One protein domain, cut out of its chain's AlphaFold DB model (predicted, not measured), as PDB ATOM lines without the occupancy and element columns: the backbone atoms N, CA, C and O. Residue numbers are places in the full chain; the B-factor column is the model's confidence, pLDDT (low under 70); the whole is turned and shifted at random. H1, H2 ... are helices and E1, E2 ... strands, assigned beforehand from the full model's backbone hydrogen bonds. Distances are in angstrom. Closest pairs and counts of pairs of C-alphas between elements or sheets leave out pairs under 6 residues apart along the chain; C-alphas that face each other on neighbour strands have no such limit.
ATOM      1  N   ALA A  16     119.510 136.478 181.566       83.75
ATOM      2  CA  ALA A  16     119.511 136.250 180.122       83.75
ATOM      3  C   ALA A  16     118.192 135.637 179.612       83.75
ATOM      4  O   ALA A  16     117.686 136.032 178.556       83.75
ATOM      5  N   SER A  17     117.616 134.679 180.340       80.56
ATOM      6  CA  SER A  17     116.312 134.088 180.017       80.56
ATOM      7  C   SER A  17     115.184 135.094 180.227       80.56
ATOM      8  O   SER A  17     114.247 135.138 179.428       80.56
ATOM      9  N   LEU A  18     115.285 135.932 181.263       79.75
ATOM     10  CA  LEU A  18     114.339 137.020 181.498       79.75
ATOM     11  C   LEU A  18     114.389 138.059 180.372       79.75
ATOM     12  O   LEU A  18     113.340 138.401 179.833       79.75
ATOM     13  N   ASP A  19     115.577 138.494 179.958       83.56
ATOM     14  CA  ASP A  19     115.766 139.455 178.868       83.56
ATOM     15  C   ASP A  19     115.215 138.921 177.541       83.56
ATOM     16  O   ASP A  19     114.514 139.633 176.821       83.56
ATOM     17  N   ARG A  20     115.453 137.638 177.231       84.00
ATOM     18  CA  ARG A  20     114.858 136.977 176.055       84.00
ATOM     19  C   ARG A  20     113.336 136.947 176.133       84.00
ATOM     20  O   ARG A  20     112.668 137.229 175.141       84.00
ATOM     21  N   LEU A  21     112.780 136.610 177.295       84.31
ATOM     22  CA  LEU A  21     111.335 136.578 177.495       84.31
ATOM     23  C   LEU A  21     110.717 137.974 177.338       84.31
ATOM     24  O   LEU A  21     109.701 138.104 176.658       84.31
ATOM     25  N   LEU A  22     111.331 139.003 177.926       83.50
ATOM     26  CA  LEU A  22     110.886 140.394 177.821       83.50
ATOM     27  C   LEU A  22     110.964 140.895 176.377       83.50
ATOM     28  O   LEU A  22     109.984 141.437 175.875       83.50
ATOM     29  N   ALA A  23     112.059 140.615 175.665       86.44
ATOM     30  CA  ALA A  23     112.215 140.993 174.261       86.44
ATOM     31  C   ALA A  23     111.124 140.395 173.358       86.44
ATOM     32  O   ALA A  23     110.679 141.040 172.410       86.44
ATOM     33  N   VAL A  24     110.674 139.169 173.644       87.12
ATOM     34  CA  VAL A  24     109.574 138.533 172.905       87.12
ATOM     35  C   VAL A  24     108.207 139.050 173.378       87.12
ATOM     36  O   VAL A  24     107.295 139.188 172.566       87.12
ATOM     37  N   ALA A  25     108.052 139.372 174.665       84.38
ATOM     38  CA  ALA A  25     106.817 139.925 175.227       84.38
ATOM     39  C   ALA A  25     106.526 141.367 174.781       84.38
ATOM     40  O   ALA A  25     105.356 141.733 174.664       84.38
ATOM     41  N   ASP A  26     107.566 142.150 174.491       84.81
ATOM     42  CA  ASP A  26     107.451 143.520 173.983       84.81
ATOM     43  C   ASP A  26     107.083 143.581 172.492       84.81
ATOM     44  O   ASP A  26     106.741 144.651 171.979       84.81
ATOM     45  N   GLN A  27     107.101 142.442 171.790       87.31
ATOM     46  CA  GLN A  27     106.678 142.385 170.395       87.31
ATOM     47  C   GLN A  27     105.202 142.765 170.269       87.31
ATOM     48  O   GLN A  27     104.324 142.297 170.994       87.31
ATOM     49  N   GLY A  28     104.922 143.620 169.295       87.62
ATOM     50  CA  GLY A  28     103.595 144.067 168.940       87.62
ATOM     51  C   GLY A  28     103.134 143.502 167.604       87.62
ATOM     52  O   GLY A  28     103.775 142.700 166.929       87.62
ATOM     53  N   ARG A  29     101.962 143.969 167.168       88.81
ATOM     54  CA  ARG A  29     101.380 143.561 165.882       88.81
ATOM     55  C   ARG A  29     102.280 143.895 164.686       88.81
ATOM     56  O   ARG A  29     102.184 143.211 163.673       88.81
ATOM     57  N   GLN A  30     103.058 144.973 164.770       89.56
ATOM     58  CA  GLN A  30     103.931 145.418 163.681       89.56
ATOM     59  C   GLN A  30     105.086 144.435 163.459       89.56
ATOM     60  O   GLN A  30     105.437 144.175 162.312       89.56
ATOM     61  N   ASP A  31     105.572 143.806 164.528       92.19
ATOM     62  CA  ASP A  31     106.677 142.843 164.497       92.19
ATOM     63  C   ASP A  31     106.271 141.483 163.912       92.19
ATOM     64  O   ASP A  31     107.115 140.686 163.518       92.19
ATOM     65  N   MET A  32     104.965 141.211 163.802       93.88
ATOM     66  CA  MET A  32     104.448 139.951 163.251       93.88
ATOM     67  C   MET A  32     104.518 139.878 161.718       93.88
ATOM     68  O   MET A  32     104.257 138.818 161.149       93.88
ATOM     69  N   GLY A  33     104.842 140.984 161.041       93.75
ATOM     70  CA  GLY A  33     104.935 141.051 159.583       93.75
ATOM     71  C   GLY A  33     103.580 141.013 158.863       93.75
ATOM     72  O   GLY A  33     102.520 141.307 159.432       93.75
ATOM     73  N   ALA A  34     103.609 140.690 157.568       94.62
ATOM     74  CA  ALA A  34     102.422 140.699 156.719       94.62
ATOM     75  C   ALA A  34     101.430 139.584 157.094       94.62
ATOM     76  O   ALA A  34     101.797 138.490 157.513       94.62
ATOM     77  N   VAL A  35     100.132 139.848 156.915       95.38
ATOM     78  CA  VAL A  35      99.084 138.844 157.148       95.38
ATOM     79  C   VAL A  35      99.046 137.876 155.968       95.38
ATOM     80  O   VAL A  35      98.718 138.287 154.857       95.38
ATOM     81  N   ARG A  36      99.294 136.589 156.222       96.38
ATOM     82  CA  ARG A  36      99.224 135.516 155.219       96.38
ATOM     83  C   ARG A  36      97.834 134.906 155.103       96.38
ATOM     84  O   ARG A  36      97.356 134.646 154.004       96.38
ATOM     85  N   ALA A  37      97.149 134.727 156.230       96.44
ATOM     86  CA  ALA A  37      95.783 134.210 156.255       96.44
ATOM     87  C   ALA A  37      94.954 134.844 157.377       96.44
ATOM     88  O   ALA A  37      95.471 135.296 158.397       96.44
ATOM     89  N   THR A  38      93.631 134.899 157.197       94.06
ATOM     90  CA  THR A  38      92.696 135.373 158.226       94.06
ATOM     91  C   THR A  38      91.533 134.408 158.373       94.06
ATOM     92  O   THR A  38      90.803 134.144 157.419       94.06
ATOM     93  N   PHE A  39      91.307 133.973 159.604       92.75
ATOM     94  CA  PHE A  39      90.207 133.107 159.997       92.75
ATOM     95  C   PHE A  39      89.271 133.836 160.955       92.75
ATOM     96  O   PHE A  39      89.619 134.867 161.533       92.75
ATOM     97  N   ARG A  40      88.049 133.322 161.086       89.56
ATOM     98  CA  ARG A  40      87.005 133.886 161.947       89.56
ATOM     99  C   ARG A  40      86.313 132.767 162.701       89.56
ATOM    100  O   ARG A  40      86.126 131.680 162.146       89.56
ATOM    101  N   SER A  41      85.845 133.077 163.901       85.88
ATOM    102  CA  SER A  41      85.100 132.145 164.744       85.88
ATOM    103  C   SER A  41      83.627 132.093 164.335       85.88
ATOM    104  O   SER A  41      82.738 132.496 165.084       85.88
ATOM    105  N   TRP A  42      83.368 131.632 163.108       84.25
ATOM    106  CA  TRP A  42      82.008 131.443 162.604       84.25
ATOM    107  C   TRP A  42      81.276 130.339 163.379       84.25
ATOM    108  O   TRP A  42      81.871 129.288 163.634       84.25
ATOM    109  N   PRO A  43      79.977 130.521 163.678       84.44
ATOM    110  CA  PRO A  43      79.159 129.447 164.221       84.44
ATOM    111  C   PRO A  43      79.132 128.224 163.299       84.44
ATOM    112  O   PRO A  43      79.096 128.346 162.069       84.44
ATOM    113  N   GLY A  44      79.138 127.036 163.905       81.94
ATOM    114  CA  GLY A  44      79.087 125.768 163.184       81.94
ATOM    115  C   GLY A  44      77.711 125.473 162.576       81.94
ATOM    116  O   GLY A  44      76.713 126.120 162.882       81.94
ATOM    117  N   HIS A  97      91.409 135.565 163.708       91.81
ATOM    118  CA  HIS A  97      92.694 134.900 163.901       91.81
ATOM    119  C   HIS A  97      93.520 135.159 162.656       91.81
ATOM    120  O   HIS A  97      93.198 134.649 161.580       91.81
ATOM    121  N   ARG A  98      94.523 136.024 162.765       94.19
ATOM    122  CA  ARG A  98      95.409 136.337 161.646       94.19
ATOM    123  C   ARG A  98      96.689 135.543 161.806       94.19
ATOM    124  O   ARG A  98      97.339 135.649 162.840       94.19
ATOM    125  N   VAL A  99      97.017 134.778 160.780       96.88
ATOM    126  CA  VAL A  99      98.313 134.126 160.631       96.88
ATOM    127  C   VAL A  99      99.191 135.095 159.860       96.88
ATOM    128  O   VAL A  99      98.848 135.460 158.732       96.88
ATOM    129  N   CYS A 100     100.258 135.564 160.494       96.81
ATOM    130  CA  CYS A 100     101.204 136.506 159.913       96.81
ATOM    131  C   CYS A 100     102.538 135.809 159.607       96.81
ATOM    132  O   CYS A 100     102.650 134.595 159.735       96.81
ATOM    133  N   GLU A 101     103.535 136.562 159.161       97.00
ATOM    134  CA  GLU A 101     104.858 136.027 158.821       97.00
ATOM    135  C   GLU A 101     105.622 135.510 160.034       97.00
ATOM    136  O   GLU A 101     106.194 134.434 159.946       97.00
ATOM    137  N   HIS A 102     105.568 136.219 161.165       96.19
ATOM    138  CA  HIS A 102     106.377 135.918 162.356       96.19
ATOM    139  C   HIS A 102     105.552 135.529 163.596       96.19
ATOM    140  O   HIS A 102     106.099 135.323 164.682       96.19
ATOM    141  N   GLY A 103     104.226 135.428 163.464       96.00
ATOM    142  CA  GLY A 103     103.360 135.014 164.564       96.00
ATOM    143  C   GLY A 103     101.869 135.059 164.255       96.00
ATOM    144  O   GLY A 103     101.425 135.341 163.137       96.00
ATOM    145  N   LEU A 104     101.068 134.821 165.291       95.56
ATOM    146  CA  LEU A 104      99.621 135.022 165.267       95.56
ATOM    147  C   LEU A 104      99.259 136.383 165.827       95.56
ATOM    148  O   LEU A 104      99.804 136.820 166.834       95.56
ATOM    149  N   VAL A 105      98.235 136.995 165.241       93.06
ATOM    150  CA  VAL A 105      97.560 138.157 165.819       93.06
ATOM    151  C   VAL A 105      96.097 137.803 166.026       93.06
ATOM    152  O   VAL A 105      95.349 137.630 165.056       93.06
ATOM    153  N   VAL A 106      95.681 137.727 167.288       89.56
ATOM    154  CA  VAL A 106      94.324 137.324 167.686       89.56
ATOM    155  C   VAL A 106      93.587 138.482 168.359       89.56
ATOM    156  O   VAL A 106      94.195 139.387 168.943       89.56
ATOM    157  N   GLY A 107      92.264 138.519 168.214       80.19
ATOM    158  CA  GLY A 107      91.416 139.611 168.689       80.19
ATOM    159  C   GLY A 107      90.654 140.359 167.590       80.19
ATOM    160  O   GLY A 107      90.600 139.987 166.414       80.19
ATOM    161  N   MET A 108      90.018 141.458 167.997       73.88
ATOM    162  CA  MET A 108      89.138 142.244 167.133       73.88
ATOM    163  C   MET A 108      89.895 143.180 166.179       73.88
ATOM    164  O   MET A 108      91.018 143.617 166.436       73.88
ATOM    165  N   ARG A 109      89.248 143.548 165.060       61.94
ATOM    166  CA  ARG A 109      89.851 144.319 163.952       61.94
ATOM    167  C   ARG A 109      90.601 145.591 164.374       61.94
ATOM    168  O   ARG A 109      91.656 145.858 163.807       61.94
ATOM    169  N   THR A 110      90.053 146.360 165.309       54.41
ATOM    170  CA  THR A 110      90.513 147.719 165.649       54.41
ATOM    171  C   THR A 110      91.368 147.796 166.913       54.41
ATOM    172  O   THR A 110      91.982 148.828 167.151       54.41
ATOM    173  N   LYS A 111      91.423 146.728 167.718       56.34
ATOM    174  CA  LYS A 111      92.092 146.700 169.031       56.34
ATOM    175  C   LYS A 111      92.636 145.304 169.353       56.34
ATOM    176  O   LYS A 111      92.357 144.786 170.424       56.34
ATOM    177  N   SER A 112      93.305 144.653 168.402       60.12
ATOM    178  CA  SER A 112      93.903 143.320 168.602       60.12
ATOM    179  C   SER A 112      95.215 143.490 169.382       60.12
ATOM    180  O   SER A 112      96.175 143.940 168.759       60.12
ATOM    181  N   PRO A 113      95.283 143.200 170.696       68.12
ATOM    182  CA  PRO A 113      96.491 143.412 171.490       68.12
ATOM    183  C   PRO A 113      97.314 142.130 171.661       68.12
ATOM    184  O   PRO A 113      98.377 142.176 172.260       68.12
ATOM    185  N   PHE A 114      96.819 140.988 171.180       86.75
ATOM    186  CA  PHE A 114      97.410 139.695 171.481       86.75
ATOM    187  C   PHE A 114      98.198 139.210 170.278       86.75
ATOM    188  O   PHE A 114      97.625 138.908 169.222       86.75
ATOM    189  N   VAL A 115      99.507 139.156 170.459       91.00
ATOM    190  CA  VAL A 115     100.434 138.544 169.521       91.00
ATOM    191  C   VAL A 115     101.001 137.263 170.109       91.00
ATOM    192  O   VAL A 115     101.185 137.156 171.319       91.00
ATOM    193  N   ILE A 116     101.218 136.263 169.268       94.19
ATOM    194  CA  ILE A 116     101.795 134.984 169.681       94.19
ATOM    195  C   ILE A 116     102.925 134.700 168.693       94.19
ATOM    196  O   ILE A 116     102.646 134.205 167.597       94.19
ATOM    197  N   PRO A 117     104.168 135.079 169.024       95.56
ATOM    198  CA  PRO A 117     105.303 134.898 168.126       95.56
ATOM    199  C   PRO A 117     105.574 133.415 167.865       95.56
ATOM    200  O   PRO A 117     105.416 132.594 168.775       95.56
ATOM    201  N   TRP A 118     106.013 133.071 166.650       96.44
ATOM    202  CA  TRP A 118     106.295 131.679 166.270       96.44
ATOM    203  C   TRP A 118     107.329 131.003 167.160       96.44
ATOM    204  O   TRP A 118     107.135 129.844 167.518       96.44
ATOM    205  N   SER A 119     108.338 131.748 167.616       94.62
ATOM    206  CA  SER A 119     109.349 131.257 168.559       94.62
ATOM    207  C   SER A 119     108.738 130.689 169.838       94.62
ATOM    208  O   SER A 119     109.338 129.847 170.492       94.62
ATOM    209  N   THR A 120     107.534 131.114 170.213       94.50
ATOM    210  CA  THR A 120     106.898 130.711 171.472       94.50
ATOM    211  C   THR A 120     105.944 129.536 171.315       94.50
ATOM    212  O   THR A 120     105.556 128.945 172.324       94.50
ATOM    213  N   ILE A 121     105.575 129.182 170.081       95.44
ATOM    214  CA  ILE A 121     104.652 128.083 169.803       95.44
ATOM    215  C   ILE A 121     105.446 126.793 169.664       95.44
ATOM    216  O   ILE A 121     106.236 126.655 168.742       95.44
ATOM    217  N   ASP A 122     105.188 125.831 170.546       93.75
ATOM    218  CA  ASP A 122     105.707 124.469 170.403       93.75
ATOM    219  C   ASP A 122     104.791 123.676 169.448       93.75
ATOM    220  O   ASP A 122     103.632 123.428 169.812       93.75
ATOM    221  N   PRO A 123     105.265 123.240 168.260       94.44
ATOM    222  CA  PRO A 123     104.479 122.409 167.344       94.44
ATOM    223  C   PRO A 123     103.945 121.125 167.992       94.44
ATOM    224  O   PRO A 123     102.856 120.654 167.658       94.44
ATOM    225  N   GLY A 124     104.666 120.586 168.981       93.56
ATOM    226  CA  GLY A 124     104.261 119.413 169.748       93.56
ATOM    227  C   GLY A 124     103.085 119.665 170.693       93.56
ATOM    228  O   GLY A 124     102.498 118.716 171.215       93.56
ATOM    229  N   ARG A 125     102.711 120.934 170.887       94.50
ATOM    230  CA  ARG A 125     101.601 121.407 171.722       94.50
ATOM    231  C   ARG A 125     100.585 122.194 170.890       94.50
ATOM    232  O   ARG A 125     100.020 123.187 171.351       94.50
ATOM    233  N   VAL A 126     100.313 121.722 169.675       96.62
ATOM    234  CA  VAL A 126      99.210 122.186 168.825       96.62
ATOM    235  C   VAL A 126      98.222 121.045 168.615       96.62
ATOM    236  O   VAL A 126      98.615 119.911 168.362       96.62
ATOM    237  N   ARG A 127      96.919 121.315 168.764       96.38
ATOM    238  CA  ARG A 127      95.867 120.288 168.728       96.38
ATOM    239  C   ARG A 127      94.575 120.789 168.119       96.38
ATOM    240  O   ARG A 127      94.095 121.876 168.439       96.38
ATOM    241  N   VAL A 128      93.920 119.936 167.344       96.25
ATOM    242  CA  VAL A 128      92.530 120.162 166.946       96.25
ATOM    243  C   VAL A 128      91.592 119.759 168.083       96.25
ATOM    244  O   VAL A 128      91.562 118.612 168.519       96.25
ATOM    245  N   VAL A 129      90.772 120.697 168.548       95.19
ATOM    246  CA  VAL A 129      89.808 120.480 169.630       95.19
ATOM    247  C   VAL A 129      88.397 120.358 169.074       95.19
ATOM    248  O   VAL A 129      87.897 121.244 168.375       95.19
ATOM    249  N   ARG A 130      87.714 119.274 169.440       93.94
ATOM    250  CA  ARG A 130      86.282 119.058 169.199       93.94
ATOM    251  C   ARG A 130      85.494 119.309 170.482       93.94
ATOM    252  O   ARG A 130      85.976 119.065 171.586       93.94
ATOM    253  N   ARG A 131      84.251 119.769 170.329       91.75
ATOM    254  CA  ARG A 131      83.373 120.224 171.422       91.75
ATOM    255  C   ARG A 131      84.000 121.361 172.238       91.75
ATOM    256  O   ARG A 131      83.872 121.391 173.457       91.75
ATOM    257  N   SER A 132      84.639 122.320 171.563       90.62
ATOM    258  CA  SER A 132      85.338 123.454 172.196       90.62
ATOM    259  C   SER A 132      84.447 124.312 173.107       90.62
ATOM    260  O   SER A 132      84.940 124.891 174.067       90.62
ATOM    261  N   ASN A 133      83.125 124.306 172.904       87.25
ATOM    262  CA  ASN A 133      82.161 124.957 173.807       87.25
ATOM    263  C   ASN A 133      82.184 124.380 175.245       87.25
ATOM    264  O   ASN A 133      81.607 124.970 176.153       87.25
ATOM    265  N   LEU A 134      82.813 123.217 175.462       89.69
ATOM    266  CA  LEU A 134      82.966 122.585 176.775       89.69
ATOM    267  C   LEU A 134      84.260 122.993 177.499       89.69
ATOM    268  O   LEU A 134      84.484 122.533 178.614       89.69
ATOM    269  N   LEU A 135      85.100 123.859 176.915       87.75
ATOM    270  CA  LEU A 135      86.363 124.302 177.529       87.75
ATOM    271  C   LEU A 135      86.170 124.909 178.924       87.75
ATOM    272  O   LEU A 135      86.963 124.640 179.820       87.75
ATOM    273  N   GLY A 136      85.092 125.673 179.125       83.62
ATOM    274  CA  GLY A 136      84.758 126.271 180.422       83.62
ATOM    275  C   GLY A 136      84.294 125.277 181.493       83.62
ATOM    276  O   GLY A 136      84.002 125.699 182.603       83.62
ATOM    277  N   ARG A 137      84.183 123.980 181.172       86.50
ATOM    278  CA  ARG A 137      83.863 122.919 182.142       86.50
ATOM    279  C   ARG A 137      85.095 122.189 182.668       86.50
ATOM    280  O   ARG A 137      84.954 121.362 183.564       86.50
ATOM    281  N   LEU A 138      86.268 122.424 182.079       85.69
ATOM    282  CA  LEU A 138      87.507 121.812 182.550       85.69
ATOM    283  C   LEU A 138      87.877 122.374 183.933       85.69
ATOM    284  O   LEU A 138      87.666 123.567 184.181       85.69
ATOM    285  N   PRO A 139      88.405 121.534 184.836       77.62
ATOM    286  CA  PRO A 139      88.768 121.964 186.180       77.62
ATOM    287  C   PRO A 139      89.820 123.078 186.130       77.62
ATOM    288  O   PRO A 139      90.753 123.034 185.335       77.62
ATOM    289  N   GLY A 140      89.666 124.097 186.979       72.75
ATOM    290  CA  GLY A 140      90.624 125.205 187.069       72.75
ATOM    291  C   GLY A 140      90.579 126.204 185.908       72.75
ATOM    292  O   GLY A 140      91.426 127.089 185.848       72.75
ATOM    293  N   ARG A 141      89.596 126.104 185.002       75.44
ATOM    294  CA  ARG A 141      89.435 127.043 183.887       75.44
ATOM    295  C   ARG A 141      88.188 127.880 184.021       75.44
ATOM    296  O   ARG A 141      87.126 127.395 184.398       75.44
ATOM    297  N   THR A 142      88.303 129.126 183.597       68.12
ATOM    298  CA  THR A 142      87.167 130.029 183.481       68.12
ATOM    299  C   THR A 142      86.717 130.129 182.037       68.12
ATOM    300  O   THR A 142      87.514 130.213 181.102       68.12
ATOM    301  N   SER A 143      85.401 130.117 181.841       66.62
ATOM    302  CA  SER A 143      84.761 130.220 180.526       66.62
ATOM    303  C   SER A 143      85.022 131.556 179.823       66.62
ATOM    304  O   SER A 143      84.754 131.686 178.631       66.62
ATOM    305  N   SER A 144      85.555 132.531 180.548       68.31
ATOM    306  CA  SER A 144      85.688 133.920 180.140       68.31
ATOM    307  C   SER A 144      87.140 134.401 180.030       68.31
ATOM    308  O   SER A 144      87.415 135.602 180.019       68.31
ATOM    309  N   SER A 145      88.079 133.460 179.912       75.75
ATOM    310  CA  SER A 145      89.489 133.752 179.662       75.75
ATOM    311  C   SER A 145      89.705 134.491 178.329       75.75
ATOM    312  O   SER A 145      89.092 134.136 177.316       75.75
ATOM    313  N   PRO A 146      90.637 135.466 178.266       78.19
ATOM    314  CA  PRO A 146      90.999 136.139 177.019       78.19
ATOM    315  C   PRO A 146      91.648 135.198 175.992       78.19
ATOM    316  O   PRO A 146      91.790 135.582 174.831       78.19
ATOM    317  N   HIS A 147      92.020 133.983 176.393       85.94
ATOM    318  CA  HIS A 147      92.607 132.954 175.533       85.94
ATOM    319  C   HIS A 147      91.553 132.095 174.837       85.94
ATOM    320  O   HIS A 147      91.862 131.361 173.896       85.94
ATOM    321  N   PHE A 148      90.294 132.186 175.276       86.12
ATOM    322  CA  PHE A 148      89.176 131.448 174.700       86.12
ATOM    323  C   PHE A 148      88.579 132.249 173.545       86.12
ATOM    324  O   PHE A 148      87.589 132.962 173.681       86.12
ATOM    325  N   ARG A 149      89.171 132.104 172.361       83.81
ATOM    326  CA  ARG A 149      88.749 132.776 171.122       83.81
ATOM    327  C   ARG A 149      87.950 131.855 170.206       83.81
ATOM    328  O   ARG A 149      87.981 131.986 168.982       83.81
ATOM    329  N   HIS A 150      87.194 130.926 170.791       76.44
ATOM    330  CA  HIS A 150      86.453 129.920 170.034       76.44
ATOM    331  C   HIS A 150      85.146 130.434 169.398       76.44
ATOM    332  O   HIS A 150      84.580 129.748 168.551       76.44
ATOM    333  N   GLY A 151      84.719 131.658 169.739       73.50
ATOM    334  CA  GLY A 151      83.460 132.262 169.290       73.50
ATOM    335  C   GLY A 151      82.223 131.522 169.798       73.50
ATOM    336  O   GLY A 151      82.299 130.398 170.298       73.50
ATOM    337  N   ALA A 152      81.055 132.149 169.666       68.56
ATOM    338  CA  ALA A 152      79.805 131.505 170.044       68.56
ATOM    339  C   ALA A 152      79.515 130.329 169.093       68.56
ATOM    340  O   ALA A 152      79.343 130.510 167.889       68.56
ATOM    341  N   ALA A 153      79.454 129.116 169.644       72.69
ATOM    342  CA  ALA A 153      78.965 127.918 168.962       72.69
ATOM    343  C   ALA A 153      79.771 127.431 167.735       72.69
ATOM    344  O   ALA A 153      79.223 126.719 166.891       72.69
ATOM    345  N   SER A 154      81.075 127.723 167.646       80.50
ATOM    346  CA  SER A 154      81.952 127.072 166.651       80.50
ATOM    347  C   SER A 154      81.976 125.549 166.852       80.50
ATOM    348  O   SER A 154      81.979 124.781 165.893       80.50
ATOM    349  N   GLY A 155      81.965 125.085 168.109       86.25
ATOM    350  CA  GLY A 155      82.012 123.658 168.451       86.25
ATOM    351  C   GLY A 155      83.365 122.989 168.180       86.25
ATOM    352  O   GLY A 155      83.632 121.917 168.722       86.25
ATOM    353  N   THR A 156      84.238 123.627 167.405       92.56
ATOM    354  CA  THR A 156      85.612 123.208 167.124       92.56
ATOM    355  C   THR A 156      86.582 124.377 167.283       92.56
ATOM    356  O   THR A 156      86.183 125.542 167.177       92.56
ATOM    357  N   ALA A 157      87.841 124.080 167.601       94.44
ATOM    358  CA  ALA A 157      88.900 125.077 167.743       94.44
ATOM    359  C   ALA A 157      90.281 124.472 167.452       94.44
ATOM    360  O   ALA A 157      90.453 123.259 167.548       94.44
ATOM    361  N   LEU A 158      91.256 125.314 167.121       96.38
ATOM    362  CA  LEU A 158      92.675 124.979 167.205       96.38
ATOM    363  C   LEU A 158      93.178 125.410 168.584       96.38
ATOM    364  O   LEU A 158      93.035 126.577 168.942       96.38
ATOM    365  N   ALA A 159      93.725 124.482 169.358       95.62
ATOM    366  CA  ALA A 159      94.448 124.782 170.582       95.62
ATOM    367  C   ALA A 159      95.941 124.840 170.273       95.62
ATOM    368  O   ALA A 159      96.460 123.933 169.631       95.62
ATOM    369  N   LEU A 160      96.625 125.874 170.739       95.75
ATOM    370  CA  LEU A 160      98.079 125.976 170.653       95.75
ATOM    371  C   LEU A 160      98.635 126.557 171.942       95.75
ATOM    372  O   LEU A 160      98.002 127.416 172.556       95.75
ATOM    373  N   ASN A 161      99.793 126.070 172.360       93.94
ATOM    374  CA  ASN A 161     100.499 126.607 173.508       93.94
ATOM    375  C   ASN A 161     101.519 127.652 173.040       93.94
ATOM    376  O   ASN A 161     102.367 127.338 172.213       93.94
ATOM    377  N   GLY A 162     101.418 128.881 173.543       92.81
ATOM    378  CA  GLY A 162     102.301 129.985 173.163       92.81
ATOM    379  C   GLY A 162     102.329 131.079 174.222       92.81
ATOM    380  O   GLY A 162     101.677 130.954 175.260       92.81
ATOM    381  N   LEU A 163     103.086 132.148 173.979       90.38
ATOM    382  CA  LEU A 163     103.255 133.237 174.946       90.38
ATOM    383  C   LEU A 163     101.925 133.894 175.336       90.38
ATOM    384  O   LEU A 163     101.042 134.101 174.497       90.38
ATOM    385  N   ASP A 164     101.800 134.274 176.605       86.81
ATOM    386  CA  ASP A 164     100.712 135.119 177.076       86.81
ATOM    387  C   ASP A 164     100.968 136.606 176.807       86.81
ATOM    388  O   ASP A 164     101.471 137.342 177.651       86.81
ATOM    389  N   SER A 165     100.523 137.091 175.654       81.75
ATOM    390  CA  SER A 165     100.491 138.529 175.361       81.75
ATOM    391  C   SER A 165      99.310 139.269 176.002       81.75
ATOM    392  O   SER A 165      99.124 140.466 175.778       81.75
ATOM    393  N   ALA A 166      98.476 138.603 176.813       72.56
ATOM    394  CA  ALA A 166      97.316 139.238 177.437       72.56
ATOM    395  C   ALA A 166      97.612 139.985 178.750       72.56
ATOM    396  O   ALA A 166      96.684 140.509 179.374       72.56
ATOM    397  N   LEU A 167      98.883 140.088 179.150       63.03
ATOM    398  CA  LEU A 167      99.310 140.611 180.453       63.03
ATOM    399  C   LEU A 167      99.011 142.114 180.673       63.03
ATOM    400  O   LEU A 167      98.887 142.537 181.822       63.03
ATOM    401  N   GLY A 168      98.804 142.915 179.616       53.59
ATOM    402  CA  GLY A 168      98.708 144.387 179.720       53.59
ATOM    403  C   GLY A 168      97.372 145.066 179.358       53.59
ATOM    404  O   GLY A 168      97.292 146.290 179.404       53.59
ATOM    405  N   GLY A 169      96.318 144.343 178.953       47.00
ATOM    406  CA  GLY A 169      95.360 144.936 177.996       47.00
ATOM    407  C   GLY A 169      93.941 145.359 178.422       47.00
ATOM    408  O   GLY A 169      93.336 146.140 177.690       47.00
ATOM    409  N   TRP A 170      93.334 144.853 179.504       45.88
ATOM    410  CA  TRP A 170      91.884 145.061 179.738       45.88
ATOM    411  C   TRP A 170      91.525 145.458 181.181       45.88
ATOM    412  O   TRP A 170      92.095 144.952 182.153       45.88
ATOM    413  N   ARG A 171      90.558 146.389 181.305       42.41
ATOM    414  CA  ARG A 171      90.003 146.886 182.580       42.41
ATOM    415  C   ARG A 171      89.537 145.701 183.429       42.41
ATOM    416  O   ARG A 171      88.765 144.867 182.968       42.41
ATOM    417  N   HIS A 172      90.043 145.640 184.657       42.88
ATOM    418  CA  HIS A 172      89.804 144.569 185.617       42.88
ATOM    419  C   HIS A 172      88.299 144.438 185.909       42.88
ATOM    420  O   HIS A 172      87.724 145.302 186.561       42.88
ATOM    421  N   LEU A 173      87.670 143.355 185.449       48.12
ATOM    422  CA  LEU A 173      86.382 142.887 185.965       48.12
ATOM    423  C   LEU A 173      86.651 141.580 186.727       48.12
ATOM    424  O   LEU A 173      86.785 140.529 186.093       48.12
ATOM    425  N   PRO A 174      86.834 141.645 188.062       50.22
ATOM    426  CA  PRO A 174      87.063 140.464 188.896       50.22
ATOM    427  C   PRO A 174      85.975 139.405 188.665       50.22
ATOM    428  O   PRO A 174      84.799 139.752 188.580       50.22
ATOM    429  N   GLY A 175      86.358 138.132 188.523       52.50
ATOM    430  CA  GLY A 175      85.427 137.009 188.328       52.50
ATOM    431  C   GLY A 175      84.821 136.875 186.925       52.50
ATOM    432  O   GLY A 175      84.164 135.878 186.640       52.50
ATOM    433  N   VAL A 176      85.040 137.850 186.033       53.03
ATOM    434  CA  VAL A 176      84.501 137.829 184.662       53.03
ATOM    435  C   VAL A 176      85.584 137.590 183.627       53.03
ATOM    436  O   VAL A 176      85.252 137.127 182.556       53.03
ATOM    437  N   VAL A 177      86.862 137.849 183.894       57.31
ATOM    438  CA  VAL A 177      87.955 137.531 182.961       57.31
ATOM    439  C   VAL A 177      89.114 137.001 183.783       57.31
ATOM    440  O   VAL A 177      89.811 137.771 184.442       57.31
ATOM    441  N   GLU A 178      89.289 135.685 183.781       59.38
ATOM    442  CA  GLU A 178      90.330 135.036 184.571       59.38
ATOM    443  C   GLU A 178      91.317 134.274 183.693       59.38
ATOM    444  O   GLU A 178      91.065 133.905 182.548       59.38
ATOM    445  N   VAL A 179      92.482 134.080 184.278       65.88
ATOM    446  CA  VAL A 179      93.644 133.424 183.712       65.88
ATOM    447  C   VAL A 179      93.542 131.920 183.988       65.88
ATOM    448  O   VAL A 179      93.235 131.523 185.106       65.88
ATOM    449  N   THR A 180      93.803 131.074 182.984       66.56
ATOM    450  CA  THR A 180      93.627 129.608 183.078       66.56
ATOM    451  C   THR A 180      94.599 128.892 184.022       66.56
ATOM    452  O   THR A 180      94.372 127.733 184.341       66.56
ATOM    453  N   ASP A 181      95.687 129.537 184.442       65.38
ATOM    454  CA  ASP A 181      96.746 128.967 185.291       65.38
ATOM    455  C   ASP A 181      97.124 129.902 186.456       65.38
ATOM    456  O   ASP A 181      98.259 129.905 186.944       65.38
ATOM    457  N   ALA A 182      96.171 130.723 186.903       64.69
ATOM    458  CA  ALA A 182      96.401 131.670 187.985       64.69
ATOM    459  C   ALA A 182      96.887 130.955 189.257       64.69
ATOM    460  O   ALA A 182      96.357 129.921 189.664       64.69
ATOM    461  N   VAL A 183      97.875 131.544 189.937       64.25
ATOM    462  CA  VAL A 183      98.452 131.012 191.186       64.25
ATOM    463  C   VAL A 183      97.396 130.921 192.295       64.25
ATOM    464  O   VAL A 183      97.502 130.060 193.170       64.25
ATOM    465  N   ARG A 184      96.369 131.784 192.262       64.62
ATOM    466  CA  ARG A 184      95.190 131.753 193.143       64.62
ATOM    467  C   ARG A 184      93.942 132.196 192.364       64.62
ATOM    468  O   ARG A 184      94.089 133.043 191.482       64.62
ATOM    469  N   PRO A 185      92.734 131.712 192.708       60.12
ATOM    470  CA  PRO A 185      91.487 132.256 192.167       60.12
ATOM    471  C   PRO A 185      91.439 133.783 192.332       60.12
ATOM    472  O   PRO A 185      91.739 134.298 193.410       60.12
ATOM    473  N   GLY A 186      91.142 134.512 191.253       62.28
ATOM    474  CA  GLY A 186      91.167 135.981 191.223       62.28
ATOM    475  C   GLY A 186      92.555 136.643 191.122       62.28
ATOM    476  O   GLY A 186      92.623 137.866 191.006       62.28
ATOM    477  N   SER A 187      93.660 135.884 191.129       59.59
ATOM    478  CA  SER A 187      95.020 136.415 190.939       59.59
ATOM    479  C   SER A 187      95.387 136.547 189.459       59.59
ATOM    480  O   SER A 187      95.037 135.700 188.641       59.59
ATOM    481  N   ARG A 188      96.164 137.586 189.117       58.69
ATOM    482  CA  ARG A 188      96.823 137.716 187.803       58.69
ATOM    483  C   ARG A 188      98.192 137.037 187.739       58.69
ATOM    484  O   ARG A 188      98.739 136.899 186.651       58.69
ATOM    485  N   ALA A 189      98.760 136.646 188.882       60.97
ATOM    486  CA  ALA A 189     100.062 135.993 188.919       60.97
ATOM    487  C   ALA A 189      99.935 134.579 188.344       60.97
ATOM    488  O   ALA A 189      99.080 133.813 188.798       60.97
ATOM    489  N   ARG A 190     100.767 134.252 187.353       68.31
ATOM    490  CA  ARG A 190     100.801 132.945 186.682       68.31
ATOM    491  C   ARG A 190     101.931 132.074 187.195       68.31
ATOM    492  O   ARG A 190     102.899 132.570 187.767       68.31
ATOM    493  N   ARG A 191     101.800 130.769 186.950       69.19
ATOM    494  CA  ARG A 191     102.895 129.809 187.142       69.19
ATOM    495  C   ARG A 191     103.848 129.779 185.946       69.19
ATOM    496  O   ARG A 191     104.988 129.363 186.113       69.19
ATOM    497  N   THR A 192     103.395 130.198 184.764       81.56
ATOM    498  CA  THR A 192     104.174 130.158 183.519       81.56
ATOM    499  C   THR A 192     103.833 131.330 182.584       81.56
ATOM    500  O   THR A 192     102.696 131.810 182.602       81.56
ATOM    501  N   PRO A 193     104.785 131.806 181.752       84.31
ATOM    502  CA  PRO A 193     104.498 132.771 180.690       84.31
ATOM    503  C   PRO A 193     103.747 132.161 179.491       84.31
ATOM    504  O   PRO A 193     103.312 132.903 178.612       84.31
ATOM    505  N   PHE A 194     103.601 130.833 179.426       88.00
ATOM    506  CA  PHE A 194     102.979 130.130 178.304       88.00
ATOM    507  C   PHE A 194     101.559 129.660 178.615       88.00
ATOM    508  O   PHE A 194     101.273 129.122 179.683       88.00
ATOM    509  N   VAL A 195     100.656 129.815 177.648       89.62
ATOM    510  CA  VAL A 195      99.221 129.565 177.816       89.62
ATOM    511  C   VAL A 195      98.641 128.860 176.604       89.62
ATOM    512  O   VAL A 195      99.147 128.966 175.488       89.62
ATOM    513  N   TRP A 196      97.538 128.148 176.822       92.06
ATOM    514  CA  TRP A 196      96.777 127.553 175.733       92.06
ATOM    515  C   TRP A 196      95.800 128.565 175.135       92.06
ATOM    516  O   TRP A 196      94.823 128.968 175.768       92.06
ATOM    517  N   TRP A 197      96.049 128.933 173.883       93.19
ATOM    518  CA  TRP A 197      95.164 129.741 173.057       93.19
ATOM    519  C   TRP A 197      94.202 128.844 172.284       93.19
ATOM    520  O   TRP A 197      94.624 127.878 171.654       93.19
ATOM    521  N   TYR A 198      92.911 129.180 172.299       93.25
ATOM    522  CA  TYR A 198      91.860 128.409 171.632       93.25
ATOM    523  C   TYR A 198      91.220 129.226 170.518       93.25
ATOM    524  O   TYR A 198      90.394 130.100 170.775       93.25
ATOM    525  N   LEU A 199      91.572 128.921 169.273       93.62
ATOM    526  CA  LEU A 199      91.153 129.660 168.087       93.62
ATOM    527  C   LEU A 199      89.956 128.982 167.427       93.62
ATOM    528  O   LEU A 199      90.056 127.880 166.889       93.62
ATOM    529  N   GLY A 200      88.799 129.635 167.478       90.94
ATOM    530  CA  GLY A 200      87.553 129.113 166.925       90.94
ATOM    531  C   GLY A 200      87.554 129.094 165.417       90.94
ATOM    532  O   GLY A 200      87.843 130.099 164.773       90.94
ATOM    533  N   SER A 201      87.175 127.959 164.852       90.00
ATOM    534  CA  SER A 201      86.910 127.827 163.428       90.00
ATOM    535  C   SER A 201      86.083 126.580 163.189       90.00
ATOM    536  O   SER A 201      86.278 125.570 163.865       90.00
ATOM    537  N   ARG A 202      85.226 126.630 162.167       87.38
ATOM    538  CA  ARG A 202      84.539 125.455 161.613       87.38
ATOM    539  C   ARG A 202      85.526 124.413 161.068       87.38
ATOM    540  O   ARG A 202      85.223 123.226 161.067       87.38
ATOM    541  N   HIS A 203      86.690 124.881 160.623       91.44
ATOM    542  CA  HIS A 203      87.765 124.099 160.017       91.44
ATOM    543  C   HIS A 203      89.089 124.421 160.723       91.44
ATOM    544  O   HIS A 203      89.891 125.195 160.187       91.44
ATOM    545  N   PRO A 204      89.299 123.947 161.964       94.50
ATOM    546  CA  PRO A 204      90.531 124.213 162.709       94.50
ATOM    547  C   PRO A 204      91.780 123.668 161.997       94.50
ATOM    548  O   PRO A 204      92.832 124.292 162.078       94.50
ATOM    549  N   GLU A 205      91.652 122.592 161.219       96.56
ATOM    550  CA  GLU A 205      92.718 122.033 160.379       96.56
ATOM    551  C   GLU A 205      93.256 123.033 159.343       96.56
ATOM    552  O   GLU A 205      94.446 123.051 159.051       96.56
ATOM    553  N   ARG A 206      92.408 123.935 158.831       96.88
ATOM    554  CA  ARG A 206      92.850 124.987 157.903       96.88
ATOM    555  C   ARG A 206      93.654 126.078 158.603       96.88
ATOM    556  O   ARG A 206      94.495 126.695 157.960       96.88
ATOM    557  N   ILE A 207      93.381 126.325 159.888       96.44
ATOM    558  CA  ILE A 207      94.207 127.231 160.697       96.44
ATOM    559  C   ILE A 207      95.562 126.578 160.943       96.44
ATOM    560  O   ILE A 207      96.571 127.229 160.710       96.44
ATOM    561  N   ALA A 208      95.575 125.308 161.362       97.88
ATOM    562  CA  ALA A 208      96.812 124.565 161.598       97.88
ATOM    563  C   ALA A 208      97.714 124.575 160.357       97.88
ATOM    564  O   ALA A 208      98.874 124.950 160.470       97.88
ATOM    565  N   ARG A 209      97.142 124.326 159.169       98.50
ATOM    566  CA  ARG A 209      97.886 124.370 157.902       98.50
ATOM    567  C   ARG A 209      98.472 125.733 157.588       98.50
ATOM    568  O   ARG A 209      99.632 125.833 157.236       98.50
ATOM    569  N   ALA A 210      97.699 126.799 157.781       98.19
ATOM    570  CA  ALA A 210      98.231 128.141 157.580       98.19
ATOM    571  C   ALA A 210      99.351 128.481 158.581       98.19
ATOM    572  O   ALA A 210     100.287 129.182 158.212       98.19
ATOM    573  N   VAL A 211      99.249 128.013 159.831       98.31
ATOM    574  CA  VAL A 211     100.299 128.189 160.847       98.31
ATOM    575  C   VAL A 211     101.559 127.425 160.458       98.31
ATOM    576  O   VAL A 211     102.627 128.018 160.470       98.31
ATOM    577  N   GLU A 212     101.429 126.163 160.057       98.38
ATOM    578  CA  GLU A 212     102.526 125.355 159.523       98.38
ATOM    579  C   GLU A 212     103.215 126.049 158.343       98.38
ATOM    580  O   GLU A 212     104.405 126.340 158.426       98.38
ATOM    581  N   ASP A 213     102.459 126.414 157.302       98.31
ATOM    582  CA  ASP A 213     102.989 127.083 156.108       98.31
ATOM    583  C   ASP A 213     103.738 128.379 156.471       98.31
ATOM    584  O   ASP A 213     104.766 128.710 155.878       98.31
ATOM    585  N   ALA A 214     103.222 129.138 157.444       97.88
ATOM    586  CA  ALA A 214     103.844 130.374 157.906       97.88
ATOM    587  C   ALA A 214     105.115 130.119 158.724       97.88
ATOM    588  O   ALA A 214     106.121 130.774 158.473       97.88
ATOM    589  N   MET A 215     105.092 129.167 159.659       97.75
ATOM    590  CA  MET A 215     106.247 128.815 160.489       97.75
ATOM    591  C   MET A 215     107.387 128.236 159.650       97.75
ATOM    592  O   MET A 215     108.531 128.661 159.807       97.75
ATOM    593  N   VAL A 216     107.079 127.330 158.716       97.56
ATOM    594  CA  VAL A 216     108.062 126.750 157.788       97.56
ATOM    595  C   VAL A 216     108.656 127.835 156.892       97.56
ATOM    596  O   VAL A 216     109.873 127.912 156.736       97.56
ATOM    597  N   ALA A 217     107.825 128.730 156.347       96.94
ATOM    598  CA  ALA A 217     108.319 129.843 155.539       96.94
ATOM    599  C   ALA A 217     109.147 130.863 156.341       96.94
ATOM    600  O   ALA A 217     109.981 131.551 155.756       96.94
ATOM    601  N   ASP A 218     108.917 130.970 157.652       96.06
ATOM    602  CA  ASP A 218     109.714 131.793 158.567       96.06
ATOM    603  C   ASP A 218     110.996 131.086 159.051       96.06
ATOM    604  O   ASP A 218     111.823 131.691 159.731       96.06
ATOM    605  N   GLY A 219     111.194 129.819 158.670       96.06
ATOM    606  CA  GLY A 219     112.405 129.047 158.943       96.06
ATOM    607  C   GLY A 219     112.375 128.211 160.223       96.06
ATOM    608  O   GLY A 219     113.443 127.809 160.679       96.06
ATOM    609  N   TYR A 220     111.200 127.955 160.809       96.25
ATOM    610  CA  TYR A 220     111.050 127.021 161.932       96.25
ATOM    611  C   TYR A 220     110.828 125.581 161.440       96.25
ATOM    612  O   TYR A 220     110.119 125.381 160.446       96.25
ATOM    613  N   PRO A 221     111.320 124.562 162.171       95.19
ATOM    614  CA  PRO A 221     111.051 123.158 161.871       95.19
ATOM    615  C   PRO A 221     109.630 122.774 162.314       95.19
ATOM    616  O   PRO A 221     109.403 122.166 163.360       95.19
ATOM    617  N   ALA A 222     108.645 123.193 161.518       96.44
ATOM    618  CA  ALA A 222     107.219 122.979 161.767       96.44
ATOM    619  C   ALA A 222     106.532 122.130 160.685       96.44
ATOM    620  O   ALA A 222     105.306 122.043 160.679       96.44
ATOM    621  N   GLN A 223     107.300 121.518 159.780       97.00
ATOM    622  CA  GLN A 223     106.780 120.614 158.756       97.00
ATOM    623  C   GLN A 223     105.991 119.474 159.412       97.00
ATOM    624  O   GLN A 223     106.454 118.903 160.391       97.00
ATOM    625  N   ASP A 224     104.804 119.174 158.890       97.56
ATOM    626  CA  ASP A 224     103.835 118.170 159.354       97.56
ATOM    627  C   ASP A 224     103.109 118.512 160.673       97.56
ATOM    628  O   ASP A 224     102.381 117.688 161.246       97.56
ATOM    629  N   LEU A 225     103.220 119.765 161.139       97.62
ATOM    630  CA  LEU A 225     102.503 120.271 162.316       97.62
ATOM    631  C   LEU A 225     100.994 120.033 162.212       97.62
ATOM    632  O   LEU A 225     100.366 119.648 163.202       97.62
ATOM    633  N   THR A 226     100.389 120.247 161.040       98.00
ATOM    634  CA  THR A 226      98.941 120.069 160.862       98.00
ATOM    635  C   THR A 226      98.513 118.634 161.087       98.00
ATOM    636  O   THR A 226      97.553 118.385 161.824       98.00
ATOM    637  N   ASP A 227      99.211 117.695 160.457       97.44
ATOM    638  CA  ASP A 227      98.852 116.284 160.500       97.44
ATOM    639  C   ASP A 227      99.023 115.746 161.920       97.44
ATOM    640  O   ASP A 227      98.121 115.088 162.452       97.44
ATOM    641  N   ARG A 228     100.092 116.163 162.608       95.88
ATOM    642  CA  ARG A 228     100.262 115.907 164.037       95.88
ATOM    643  C   ARG A 228      99.136 116.503 164.878       95.88
ATOM    644  O   ARG A 228      98.576 115.804 165.723       95.88
ATOM    645  N   ALA A 229      98.783 117.771 164.673       96.88
ATOM    646  CA  ALA A 229      97.747 118.444 165.458       96.88
ATOM    647  C   ALA A 229      96.366 117.790 165.290       96.88
ATOM    648  O   ALA A 229      95.551 117.799 166.221       96.88
ATOM    649  N   VAL A 230      96.089 117.224 164.112       96.81
ATOM    650  CA  VAL A 230      94.887 116.427 163.842       96.81
ATOM    651  C   VAL A 230      94.974 115.063 164.529       96.81
ATOM    652  O   VAL A 230      94.015 114.674 165.197       96.81
ATOM    653  N   ALA A 231      96.108 114.365 164.416       95.25
ATOM    654  CA  ALA A 231      96.324 113.056 165.033       95.25
ATOM    655  C   ALA A 231      96.245 113.108 166.570       95.25
ATOM    656  O   ALA A 231      95.662 112.224 167.192       95.25
ATOM    657  N   GLN A 232      96.754 114.182 167.179       93.12
ATOM    658  CA  GLN A 232      96.664 114.465 168.619       93.12
ATOM    659  C   GLN A 232      95.409 115.260 169.000       93.12
ATOM    660  O   GLN A 232      95.342 115.894 170.058       93.12
ATOM    661  N   GLY A 233      94.409 115.272 168.118       93.62
ATOM    662  CA  GLY A 233      93.165 115.975 168.354       93.62
ATOM    663  C   GLY A 233      92.466 115.495 169.629       93.62
ATOM    664  O   GLY A 233      92.452 114.313 169.964       93.62
ATOM    665  N   CYS A 234      91.823 116.423 170.333       93.81
ATOM    666  CA  CYS A 234      91.145 116.151 171.595       93.81
ATOM    667  C   CYS A 234      89.644 116.438 171.484       93.81
ATOM    668  O   CYS A 234      89.228 117.527 171.083       93.81
ATOM    669  N   THR A 235      88.806 115.482 171.894       95.06
ATOM    670  CA  THR A 235      87.353 115.684 172.014       95.06
ATOM    671  C   THR A 235      86.968 115.896 173.470       95.06
ATOM    672  O   THR A 235      87.102 114.989 174.290       95.06
ATOM    673  N   LEU A 236      86.451 117.084 173.797       93.12
ATOM    674  CA  LEU A 236      86.117 117.428 175.178       93.12
ATOM    675  C   LEU A 236      84.902 116.659 175.709       93.12
ATOM    676  O   LEU A 236      83.922 116.398 174.999       93.12
TER     677      LEU A 236
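What this domain is: This is residues 16 to 44 and 97 to 236 of the 264 residues of an uncharacterized protein of Cellulomonas sp. Leaf334 (UniProt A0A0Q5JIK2). What does the model look like? Two small antiparallel sheets, E1 E2 E3 E4 and E5 E6 E7, meet near E4 and E6 and open as a V, with the helix H4 in the angle, running along the strands of both. H5 packs on H4 and E5, and residues 169 to 193 form a long loop on the side of the second sheet away from H4. What is it built of? The printed part has 169 residues with five named helices and seven named strands, in the order H1 E1 E2 E3 E4 E5 H2 E6 H3 E7 H4 H5. The class is mixed, helices and strands, with under half of the residues in named elements; the whole is compact, with a radius of gyration of the C-alphas of 15.1 A and spans of 41 by 40 by 30 A.

Where its parts are: Where does it begin? H1, residues 16 to 25, starts with C-alpha 16 at (119.511, 136.250, 180.122). Which strands follow? E1 is residues 35 to 40, E2 97 to 100, E3 103 to 108 and E4 114 to 117. What comes next? E5 is residues 126 to 130, H2 132 to 137, E6 156 to 163, 21.7 A long, H3 165 to 168, and E7 194 to 200, 19.2 A long. What ends it? H4, residues 204 to 217, is 20.0 A long, and H5, residues 225 to 231, ends with C-alpha 231 at (96.324, 113.056, 165.033).

How they stand to each other: How is the first sheet paired? E1 and E2 are antiparallel, N 39 and O 97 2.8 A apart. E2 E3 E4 are a meander, each strand the antiparallel neighbour of the one before, with N 98 and O 105, and N 104 and O 116, each 2.9 A apart. And the second? E6 is antiparallel to E5, N 127 and O 159 2.8 A apart, and to E7, N 160 and O 197 3.0 A apart. Where is H4? It makes two layers with the first sheet, a helix on one face, at a height of 9.1 A, and is 10.9 A over the second. H5 touches H4 in a helical hairpin, closest C-alphas Ala 208 and Thr 226, 5.0 A. What of the helices' backbones? Every O i to N i+4 pair is within hydrogen-bond range in H1, H4 and H5; H2 has 0 of 2, but 2 of 3 O i to N i+3 pairs, and H3 is too short for an O i to N i+4 pair.

The domain as a whole: How large is it? The C-alphas farthest apart, of Ala 16 and Gly 44, are 45.1 A apart. Is anything missing? Residues 45 to 96 are not printed, and C-alphas 44 and 97 are 16.4 A apart across the cut; the links H2 to E6 and H3 to E7 are long. Where is confidence low? Residues 109 to 113, 142 to 144, 152 and 167 to 191 have pLDDT under 70.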